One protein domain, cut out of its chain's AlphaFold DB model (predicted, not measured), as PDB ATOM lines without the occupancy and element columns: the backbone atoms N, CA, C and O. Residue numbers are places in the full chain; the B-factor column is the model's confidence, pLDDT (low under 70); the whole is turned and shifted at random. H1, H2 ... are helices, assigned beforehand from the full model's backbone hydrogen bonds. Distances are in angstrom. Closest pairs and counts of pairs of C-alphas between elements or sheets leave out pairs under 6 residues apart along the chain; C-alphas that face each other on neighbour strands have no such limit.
ATOM      1  N   ALA A  32     409.918 264.689 229.073       80.06
ATOM      2  CA  ALA A  32     409.374 263.744 228.109       80.06
ATOM      3  C   ALA A  32     409.535 264.111 226.651       80.06
ATOM      4  O   ALA A  32     409.708 263.217 225.822       80.06
ATOM      5  N   ASP A  33     409.569 265.401 226.362       82.94
ATOM      6  CA  ASP A  33     409.753 265.888 225.008       82.94
ATOM      7  C   ASP A  33     411.152 265.566 224.441       82.94
ATOM      8  O   ASP A  33     411.278 265.450 223.224       82.94
ATOM      9  N   ASP A  34     412.158 265.273 225.280       80.19
ATOM     10  CA  ASP A  34     413.495 264.843 224.829       80.19
ATOM     11  C   ASP A  34     413.438 263.532 224.016       80.19
ATOM     12  O   ASP A  34     414.257 263.296 223.127       80.19
ATOM     13  N   LEU A  35     412.429 262.684 224.266       79.69
ATOM     14  CA  LEU A  35     412.234 261.422 223.543       79.69
ATOM     15  C   LEU A  35     411.816 261.632 222.084       79.69
ATOM     16  O   LEU A  35     411.962 260.719 221.271       79.69
ATOM     17  N   ALA A  36     411.294 262.811 221.732       78.38
ATOM     18  CA  ALA A  36     410.822 263.085 220.381       78.38
ATOM     19  C   ALA A  36     411.961 263.058 219.345       78.38
ATOM     20  O   ALA A  36     411.749 262.644 218.207       78.38
ATOM     21  N   GLY A  37     413.168 263.466 219.746       78.50
ATOM     22  CA  GLY A  37     414.341 263.527 218.870       78.50
ATOM     23  C   GLY A  37     415.152 262.232 218.791       78.50
ATOM     24  O   GLY A  37     416.074 262.147 217.982       78.50
ATOM     25  N   LEU A  38     414.842 261.228 219.618       79.56
ATOM     26  CA  LEU A  38     415.634 260.004 219.686       79.56
ATOM     27  C   LEU A  38     415.167 258.972 218.642       79.56
ATOM     28  O   LEU A  38     413.971 258.655 218.564       79.56
ATOM     29  N   PRO A  39     416.095 258.393 217.857       80.81
ATOM     30  CA  PRO A  39     415.799 257.224 217.045       80.81
ATOM     31  C   PRO A  39     415.668 256.013 217.976       80.81
ATOM     32  O   PRO A  39     416.659 255.478 218.470       80.81
ATOM     33  N   ALA A  40     414.429 255.609 218.243       84.62
ATOM     34  CA  ALA A  40     414.099 254.449 219.057       84.62
ATOM     35  C   ALA A  40     413.064 253.593 218.328       84.62
ATOM     36  O   ALA A  40     412.126 254.139 217.747       84.62
ATOM     37  N   ASP A  41     413.225 252.274 218.403       87.44
ATOM     38  CA  ASP A  41     412.236 251.303 217.918       87.44
ATOM     39  C   ASP A  41     411.228 250.931 219.013       87.44
ATOM     40  O   ASP A  41     410.109 250.528 218.715       87.44
ATOM     41  N   VAL A  42     411.611 251.095 220.284       88.69
ATOM     42  CA  VAL A  42     410.796 250.816 221.472       88.69
ATOM     43  C   VAL A  42     411.238 251.709 222.634       88.69
ATOM     44  O   VAL A  42     412.423 252.016 222.772       88.69
ATOM     45  N   VAL A  43     410.296 252.119 223.486       89.44
ATOM     46  CA  VAL A  43     410.569 252.774 224.774       89.44
ATOM     47  C   VAL A  43     409.926 251.953 225.880       89.44
ATOM     48  O   VAL A  43     408.752 251.612 225.790       89.44
ATOM     49  N   ALA A  44     410.671 251.656 226.942       87.50
ATOM     50  CA  ALA A  44     410.151 250.940 228.100       87.50
ATOM     51  C   ALA A  44     410.165 251.831 229.342       87.50
ATOM     52  O   ALA A  44     411.200 252.391 229.702       87.50
ATOM     53  N   LEU A  45     409.012 251.960 229.999       86.88
ATOM     54  CA  LEU A  45     408.852 252.698 231.247       86.88
ATOM     55  C   LEU A  45     407.818 252.004 232.142       86.88
ATOM     56  O   LEU A  45     406.611 252.246 232.043       86.88
ATOM     57  N   ALA A  46     408.304 251.176 233.062       85.06
ATOM     58  CA  ALA A  46     407.487 250.607 234.127       85.06
ATOM     59  C   ALA A  46     407.328 251.601 235.293       85.06
ATOM     60  O   ALA A  46     408.263 252.327 235.631       85.06
ATOM     61  N   GLY A  47     406.149 251.632 235.925       77.12
ATOM     62  CA  GLY A  47     405.890 252.448 237.119       77.12
ATOM     63  C   GLY A  47     404.823 253.532 236.935       77.12
ATOM     64  O   GLY A  47     403.702 253.242 236.533       77.12
ATOM     65  N   ASN A  48     405.142 254.774 237.316       83.19
ATOM     66  CA  ASN A  48     404.176 255.866 237.507       83.19
ATOM     67  C   ASN A  48     403.362 256.209 236.237       83.19
ATOM     68  O   ASN A  48     403.919 256.629 235.219       83.19
ATOM     69  N   GLY A  49     402.030 256.142 236.343       86.69
ATOM     70  CA  GLY A  49     401.095 256.451 235.259       86.69
ATOM     71  C   GLY A  49     401.148 257.895 234.737       86.69
ATOM     72  O   GLY A  49     400.893 258.115 233.555       86.69
ATOM     73  N   ASP A  50     401.508 258.887 235.556       89.19
ATOM     74  CA  ASP A  50     401.705 260.267 235.084       89.19
ATOM     75  C   ASP A  50     402.931 260.395 234.181       89.19
ATOM     76  O   ASP A  50     402.853 261.005 233.110       89.19
ATOM     77  N   ALA A  51     404.036 259.756 234.569       85.25
ATOM     78  CA  ALA A  51     405.248 259.711 233.761       85.25
ATOM     79  C   ALA A  51     404.986 258.976 232.437       85.25
ATOM     80  O   ALA A  51     405.318 259.489 231.370       85.25
ATOM     81  N   GLN A  52     404.288 257.835 232.482       90.38
ATOM     82  CA  GLN A  52     403.879 257.095 231.283       90.38
ATOM     83  C   GLN A  52     402.982 257.929 230.359       90.38
ATOM     84  O   GLN A  52     403.180 257.931 229.144       90.38
ATOM     85  N   ARG A  53     402.023 258.691 230.907       92.19
ATOM     86  CA  ARG A  53     401.188 259.616 230.121       92.19
ATOM     87  C   ARG A  53     402.016 260.706 229.445       92.19
ATOM     88  O   ARG A  53     401.747 261.034 228.289       92.19
ATOM     89  N   ALA A  54     402.995 261.274 230.147       90.31
ATOM     90  CA  ALA A  54     403.888 262.285 229.589       90.31
ATOM     91  C   ALA A  54     404.736 261.713 228.440       90.31
ATOM     92  O   ALA A  54     404.721 262.284 227.349       90.31
ATOM     93  N   VAL A  55     405.367 260.546 228.640       90.06
ATOM     94  CA  VAL A  55     406.103 259.820 227.587       90.06
ATOM     95  C   VAL A  55     405.209 259.541 226.387       90.06
ATOM     96  O   VAL A  55     405.567 259.871 225.262       90.06
ATOM     97  N   ARG A  56     404.017 258.978 226.614       92.88
ATOM     98  CA  ARG A  56     403.084 258.624 225.540       92.88
ATOM     99  C   ARG A  56     402.707 259.836 224.690       92.88
ATOM    100  O   ARG A  56     402.670 259.731 223.469       92.88
ATOM    101  N   ARG A  57     402.448 260.989 225.319       93.12
ATOM    102  CA  ARG A  57     402.159 262.240 224.600       93.12
ATOM    103  C   ARG A  57     403.359 262.741 223.804       93.12
ATOM    104  O   ARG A  57     403.166 263.190 222.682       93.12
ATOM    105  N   ALA A  58     404.569 262.663 224.352       91.31
ATOM    106  CA  ALA A  58     405.776 263.073 223.640       91.31
ATOM    107  C   ALA A  58     406.071 262.168 222.432       91.31
ATOM    108  O   ALA A  58     406.297 262.666 221.332       91.31
ATOM    109  N   LEU A  59     405.970 260.844 222.601       91.88
ATOM    110  CA  LEU A  59     406.142 259.882 221.510       91.88
ATOM    111  C   LEU A  59     405.108 260.075 220.395       91.88
ATOM    112  O   LEU A  59     405.453 259.927 219.228       91.88
ATOM    113  N   ALA A  60     403.873 260.460 220.732       92.81
ATOM    114  CA  ALA A  60     402.820 260.735 219.753       92.81
ATOM    115  C   ALA A  60     403.079 261.979 218.880       92.81
ATOM    116  O   ALA A  60     402.453 262.114 217.833       92.81
ATOM    117  N   LYS A  61     403.982 262.883 219.286       91.38
ATOM    118  CA  LYS A  61     404.395 264.046 218.477       91.38
ATOM    119  C   LYS A  61     405.467 263.693 217.438       91.38
ATOM    120  O   LYS A  61     405.821 264.545 216.626       91.38
ATOM    121  N   ARG A  62     406.041 262.486 217.496       91.06
ATOM    122  CA  ARG A  62     407.105 262.063 216.579       91.06
ATOM    123  C   ARG A  62     406.544 261.830 215.186       91.06
ATOM    124  O   ARG A  62     405.479 261.244 215.024       91.06
ATOM    125  N   GLN A  63     407.327 262.222 214.191       88.88
ATOM    126  CA  GLN A  63     407.078 261.845 212.807       88.88
ATOM    127  C   GLN A  63     407.660 260.455 212.530       88.88
ATOM    128  O   GLN A  63     408.704 260.092 213.072       88.88
ATOM    129  N   GLY A  64     407.004 259.697 211.650       90.25
ATOM    130  CA  GLY A  64     407.431 258.351 211.264       90.25
ATOM    131  C   GLY A  64     406.684 257.239 212.012       90.25
ATOM    132  O   GLY A  64     405.539 257.444 212.422       90.25
ATOM    133  N   PRO A  65     407.287 256.043 212.150       91.44
ATOM    134  CA  PRO A  65     406.640 254.902 212.789       91.44
ATOM    135  C   PRO A  65     406.238 255.171 214.242       91.44
ATOM    136  O   PRO A  65     406.961 255.816 215.011       91.44
ATOM    137  N   ILE A  66     405.092 254.608 214.630       92.56
ATOM    138  CA  ILE A  66     404.632 254.611 216.018       92.56
ATOM    139  C   ILE A  66     405.606 253.775 216.842       92.56
ATOM    140  O   ILE A  66     405.783 252.587 216.583       92.56
ATOM    141  N   VAL A  67     406.205 254.396 217.855       92.31
ATOM    142  CA  VAL A  67     407.099 253.701 218.780       92.31
ATOM    143  C   VAL A  67     406.297 253.145 219.953       92.31
ATOM    144  O   VAL A  67     405.606 253.921 220.623       92.31
ATOM    145  N   PRO A  68     406.366 251.828 220.222       92.50
ATOM    146  CA  PRO A  68     405.698 251.219 221.359       92.50
ATOM    147  C   PRO A  68     406.233 251.763 222.685       92.50
ATOM    148  O   PRO A  68     407.441 251.938 222.858       92.50
ATOM    149  N   LEU A  69     405.317 251.974 223.633       92.88
ATOM    150  CA  LEU A  69     405.629 252.210 225.040       92.88
ATOM    151  C   LEU A  69     405.323 250.935 225.834       92.88
ATOM    152  O   LEU A  69     404.157 250.636 226.078       92.88
ATOM    153  N   VAL A  70     406.361 250.201 226.231       93.12
ATOM    154  CA  VAL A  70     406.271 249.000 227.075       93.12
ATOM    155  C   VAL A  70     406.178 249.444 228.530       93.12
ATOM    156  O   VAL A  70     407.021 250.206 229.003       93.12
ATOM    157  N   THR A  71     405.148 249.003 229.244       92.62
ATOM    158  CA  THR A  71     404.881 249.451 230.628       92.62
ATOM    159  C   THR A  71     405.071 248.344 231.660       92.62
ATOM    160  O   THR A  71     405.127 248.596 232.863       92.62
ATOM    161  N   GLU A  72     405.206 247.117 231.178       89.69
ATOM    162  CA  GLU A  72     405.458 245.912 231.933       89.69
ATOM    163  C   GLU A  72     406.878 245.937 232.501       89.69
ATOM    164  O   GLU A  72     407.850 246.211 231.795       89.69
ATOM    165  N   ALA A  73     407.012 245.595 233.783       82.50
ATOM    166  CA  ALA A  73     408.323 245.483 234.418       82.50
ATOM    167  C   ALA A  73     409.172 244.356 233.802       82.50
ATOM    168  O   ALA A  73     410.394 244.467 233.738       82.50
ATOM    169  N   ILE A  74     408.529 243.273 233.347       80.44
ATOM    170  CA  ILE A  74     409.185 242.113 232.739       80.44
ATOM    171  C   ILE A  74     408.370 241.678 231.520       80.44
ATOM    172  O   ILE A  74     407.327 241.043 231.663       80.44
ATOM    173  N   TYR A  75     408.857 242.001 230.321       85.50
ATOM    174  CA  TYR A  75     408.272 241.517 229.067       85.50
ATOM    175  C   TYR A  75     409.332 241.376 227.959       85.50
ATOM    176  O   TYR A  75     409.455 242.237 227.090       85.50
ATOM    177  N   PRO A  76     410.133 240.293 227.977       83.88
ATOM    178  CA  PRO A  76     411.253 240.115 227.049       83.88
ATOM    179  C   PRO A  76     410.853 240.123 225.568       83.88
ATOM    180  O   PRO A  76     411.617 240.601 224.733       83.88
ATOM    181  N   ALA A  77     409.653 239.634 225.238       86.75
ATOM    182  CA  ALA A  77     409.183 239.558 223.856       86.75
ATOM    183  C   ALA A  77     409.033 240.939 223.192       86.75
ATOM    184  O   ALA A  77     409.211 241.037 221.983       86.75
ATOM    185  N   ALA A  78     408.799 242.015 223.957       87.00
ATOM    186  CA  ALA A  78     408.732 243.371 223.403       87.00
ATOM    187  C   ALA A  78     410.073 243.906 222.876       87.00
ATOM    188  O   ALA A  78     410.094 244.918 222.179       87.00
ATOM    189  N   TYR A  79     411.185 243.248 223.208       82.00
ATOM    190  CA  TYR A  79     412.530 243.629 222.768       82.00
ATOM    191  C   TYR A  79     413.064 242.713 221.658       82.00
ATOM    192  O   TYR A  79     414.250 242.761 221.334       82.00
ATOM    193  N   ALA A  80     412.203 241.868 221.086       84.44
ATOM    194  CA  ALA A  80     412.525 240.985 219.976       84.44
ATOM    195  C   ALA A  80     411.731 241.379 218.722       84.44
ATOM    196  O   ALA A  80     410.596 241.841 218.803       84.44
ATOM    197  N   HIS A  81     412.319 241.155 217.545       86.94
ATOM    198  CA  HIS A  81     411.587 241.242 216.285       86.94
ATOM    199  C   HIS A  81     411.014 239.876 215.926       86.94
ATOM    200  O   HIS A  81     411.764 238.931 215.675       86.94
ATOM    201  N   GLU A  82     409.693 239.789 215.847       90.19
ATOM    202  CA  GLU A  82     409.026 238.614 215.305       90.19
ATOM    203  C   GLU A  82     409.117 238.605 213.772       90.19
ATOM    204  O   GLU A  82     408.973 239.637 213.110       90.19
ATOM    205  N   ARG A  83     409.384 237.431 213.195       93.38
ATOM    206  CA  ARG A  83     409.402 237.210 211.745       93.38
ATOM    207  C   ARG A  83     408.702 235.893 211.440       93.38
ATOM    208  O   ARG A  83     409.151 234.846 211.894       93.38
ATOM    209  N   ALA A  84     407.640 235.949 210.645       94.25
ATOM    210  CA  ALA A  84     406.948 234.769 210.145       94.25
ATOM    211  C   ALA A  84     407.355 234.505 208.692       94.25
ATOM    212  O   ALA A  84     407.423 235.428 207.879       94.25
ATOM    213  N   VAL A  85     407.615 233.241 208.365       95.88
ATOM    214  CA  VAL A  85     407.912 232.795 207.002       95.88
ATOM    215  C   VAL A  85     406.970 231.645 206.682       95.88
ATOM    216  O   VAL A  85     406.926 230.656 207.410       95.88
ATOM    217  N   CYS A  86     406.209 231.779 205.598       94.81
ATOM    218  CA  CYS A  86     405.404 230.697 205.051       94.81
ATOM    219  C   CYS A  86     406.140 230.125 203.841       94.81
ATOM    220  O   CYS A  86     406.474 230.865 202.916       94.81
ATOM    221  N   VAL A  87     406.428 228.824 203.874       92.19
ATOM    222  CA  VAL A  87     407.114 228.118 202.789       92.19
ATOM    223  C   VAL A  87     406.118 227.178 202.126       92.19
ATOM    224  O   VAL A  87     405.571 226.298 202.788       92.19
ATOM    225  N   ASP A  88     405.913 227.345 200.819       90.31
ATOM    226  CA  ASP A  88     405.172 226.376 200.013       90.31
ATOM    227  C   ASP A  88     406.059 225.156 199.738       90.31
ATOM    228  O   ASP A  88     406.879 225.135 198.819       90.31
ATOM    229  N   THR A  89     405.897 224.120 200.560       86.38
ATOM    230  CA  THR A  89     406.631 222.857 200.417       86.38
ATOM    231  C   THR A  89     406.141 222.003 199.245       86.38
ATOM    232  O   THR A  89     406.760 220.988 198.939       86.38
ATOM    233  N   THR A  90     405.059 222.407 198.569       82.50
ATOM    234  CA  THR A  90     404.499 221.723 197.393       82.50
ATOM    235  C   THR A  90     404.906 222.363 196.068       82.50
ATOM    236  O   THR A  90     404.617 221.803 195.011       82.50
ATOM    237  N   ALA A  91     405.657 223.471 196.105       84.75
ATOM    238  CA  ALA A  91     406.078 224.226 194.923       84.75
ATOM    239  C   ALA A  91     406.865 223.394 193.887       84.75
ATOM    240  O   ALA A  91     406.866 223.721 192.703       84.75
ATOM    241  N   ALA A  92     407.505 222.294 194.304       81.38
ATOM    242  CA  ALA A  92     408.210 221.361 193.418       81.38
ATOM    243  C   ALA A  92     407.290 220.349 192.692       81.38
ATOM    244  O   ALA A  92     407.786 219.486 191.970       81.38
ATOM    245  N   GLY A  93     405.964 220.438 192.860       80.50
ATOM    246  CA  GLY A  93     404.986 219.622 192.126       80.50
ATOM    247  C   GLY A  93     404.510 218.354 192.842       80.50
ATOM    248  O   GLY A  93     403.864 217.511 192.225       80.50
ATOM    249  N   GLY A  94     404.794 218.202 194.136       79.50
ATOM    250  CA  GLY A  94     404.304 217.087 194.946       79.50
ATOM    251  C   GLY A  94     404.648 217.264 196.421       79.50
ATOM    252  O   GLY A  94     405.647 217.891 196.763       79.50
ATOM    253  N   ASN A  95     403.820 216.720 197.315       81.25
ATOM    254  CA  ASN A  95     404.111 216.732 198.744       81.25
ATOM    255  C   ASN A  95     404.939 215.489 199.095       81.25
ATOM    256  O   ASN A  95     404.403 214.385 199.199       81.25
ATOM    257  N   ALA A  96     406.246 215.677 199.282       78.88
ATOM    258  CA  ALA A  96     407.173 214.596 199.615       78.88
ATOM    259  C   ALA A  96     406.761 213.824 200.883       78.88
ATOM    260  O   ALA A  96     406.930 212.610 200.935       78.88
ATOM    261  N   SER A  97     406.167 214.494 201.877       78.75
ATOM    262  CA  SER A  97     405.668 213.834 203.090       78.75
ATOM    263  C   SER A  97     404.463 212.936 202.813       78.75
ATOM    264  O   SER A  97     404.360 211.876 203.420       78.75
ATOM    265  N   LEU A  98     403.579 213.316 201.879       74.81
ATOM    266  CA  LEU A  98     402.484 212.442 201.439       74.81
ATOM    267  C   LEU A  98     403.000 211.249 200.622       74.81
ATOM    268  O   LEU A  98     402.456 210.159 200.745       74.81
ATOM    269  N   LEU A  99     404.061 211.433 199.828       71.44
ATOM    270  CA  LEU A  99     404.668 210.365 199.024       71.44
ATOM    271  C   LEU A  99     405.458 209.350 199.866       71.44
ATOM    272  O   LEU A  99     405.501 208.179 199.511       71.44
ATOM    273  N   ALA A 100     406.074 209.777 200.970       76.50
ATOM    274  CA  ALA A 100     406.833 208.897 201.863       76.50
ATOM    275  C   ALA A 100     405.952 208.056 202.807       76.50
ATOM    276  O   ALA A 100     406.446 207.114 203.421       76.50
ATOM    277  N   ALA A 101     404.675 208.415 202.955       75.25
ATOM    278  CA  ALA A 101     403.703 207.707 203.789       75.25
ATOM    279  C   ALA A 101     402.837 206.697 203.004       75.25
ATOM    280  O   ALA A 101     401.904 206.135 203.582       75.25
ATOM    281  N   ALA A 102     403.113 206.513 201.708       54.53
ATOM    282  CA  ALA A 102     402.415 205.596 200.808       54.53
ATOM    283  C   ALA A 102     403.080 204.213 200.741       54.53
ATOM    284  O   ALA A 102     404.321 204.137 200.897       54.53
TER     285      ALA A 102
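What this domain is: This is residues 32 to 102 of the 102 residues of an uncharacterized protein of Rhizobiaceae bacterium (UniProt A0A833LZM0). With little regular structure, this is a small head, where H1 and H2 lie side by side among loops, and a long thin arm, residues 80 to 88 and 90 to 96 sticking out, with H4 near its far end. The printed part has 71 residues, with four named helices, H1 to H4 in order, and no named strand; the class is all helix, with 27 residues in named elements. It is an extended rod, radius of gyration of the C-alphas 21.5 A, spanning 64 by 27 by 14 A.

Where its parts are: Find C-alpha 32 at (409.374, 263.744, 228.109), where H1, residues 32 to 37, begins and runs 10.5 A. Next come H2, residues 49 to 60, 16.2 A; H3, residues 76 to 79, 5.7 A; and H4, residues 96 to 100, 6.1 A, ending at (406.833, 208.897, 201.863).

How they stand to each other: Look at Asp 33 and Ala 58: their C-alphas, 5.1 A apart, are the closest where H1 touches H2, which does so with residues 54 to 59 alone. They run the same way at a shallow tilt of 26 degrees. Residues 43 to 44 pair in parallel with 69 to 70. H3 is apart from H1, H2 and H4. In H2 and H4 every O i to N i+4 pair is within hydrogen-bond range, and H3 is too short for any O i to N i+4 pair; in H1 0 of 2 O i to N i+4 pairs are within range, beside 2 of 3 O i to N i+3 pairs.

The domain as a whole: The C-alphas farthest apart, Asp 33 and Ala 102, are 65.4 A apart. The printed part has no cut, and its three links are long. Residue 102 has a pLDDT under 70.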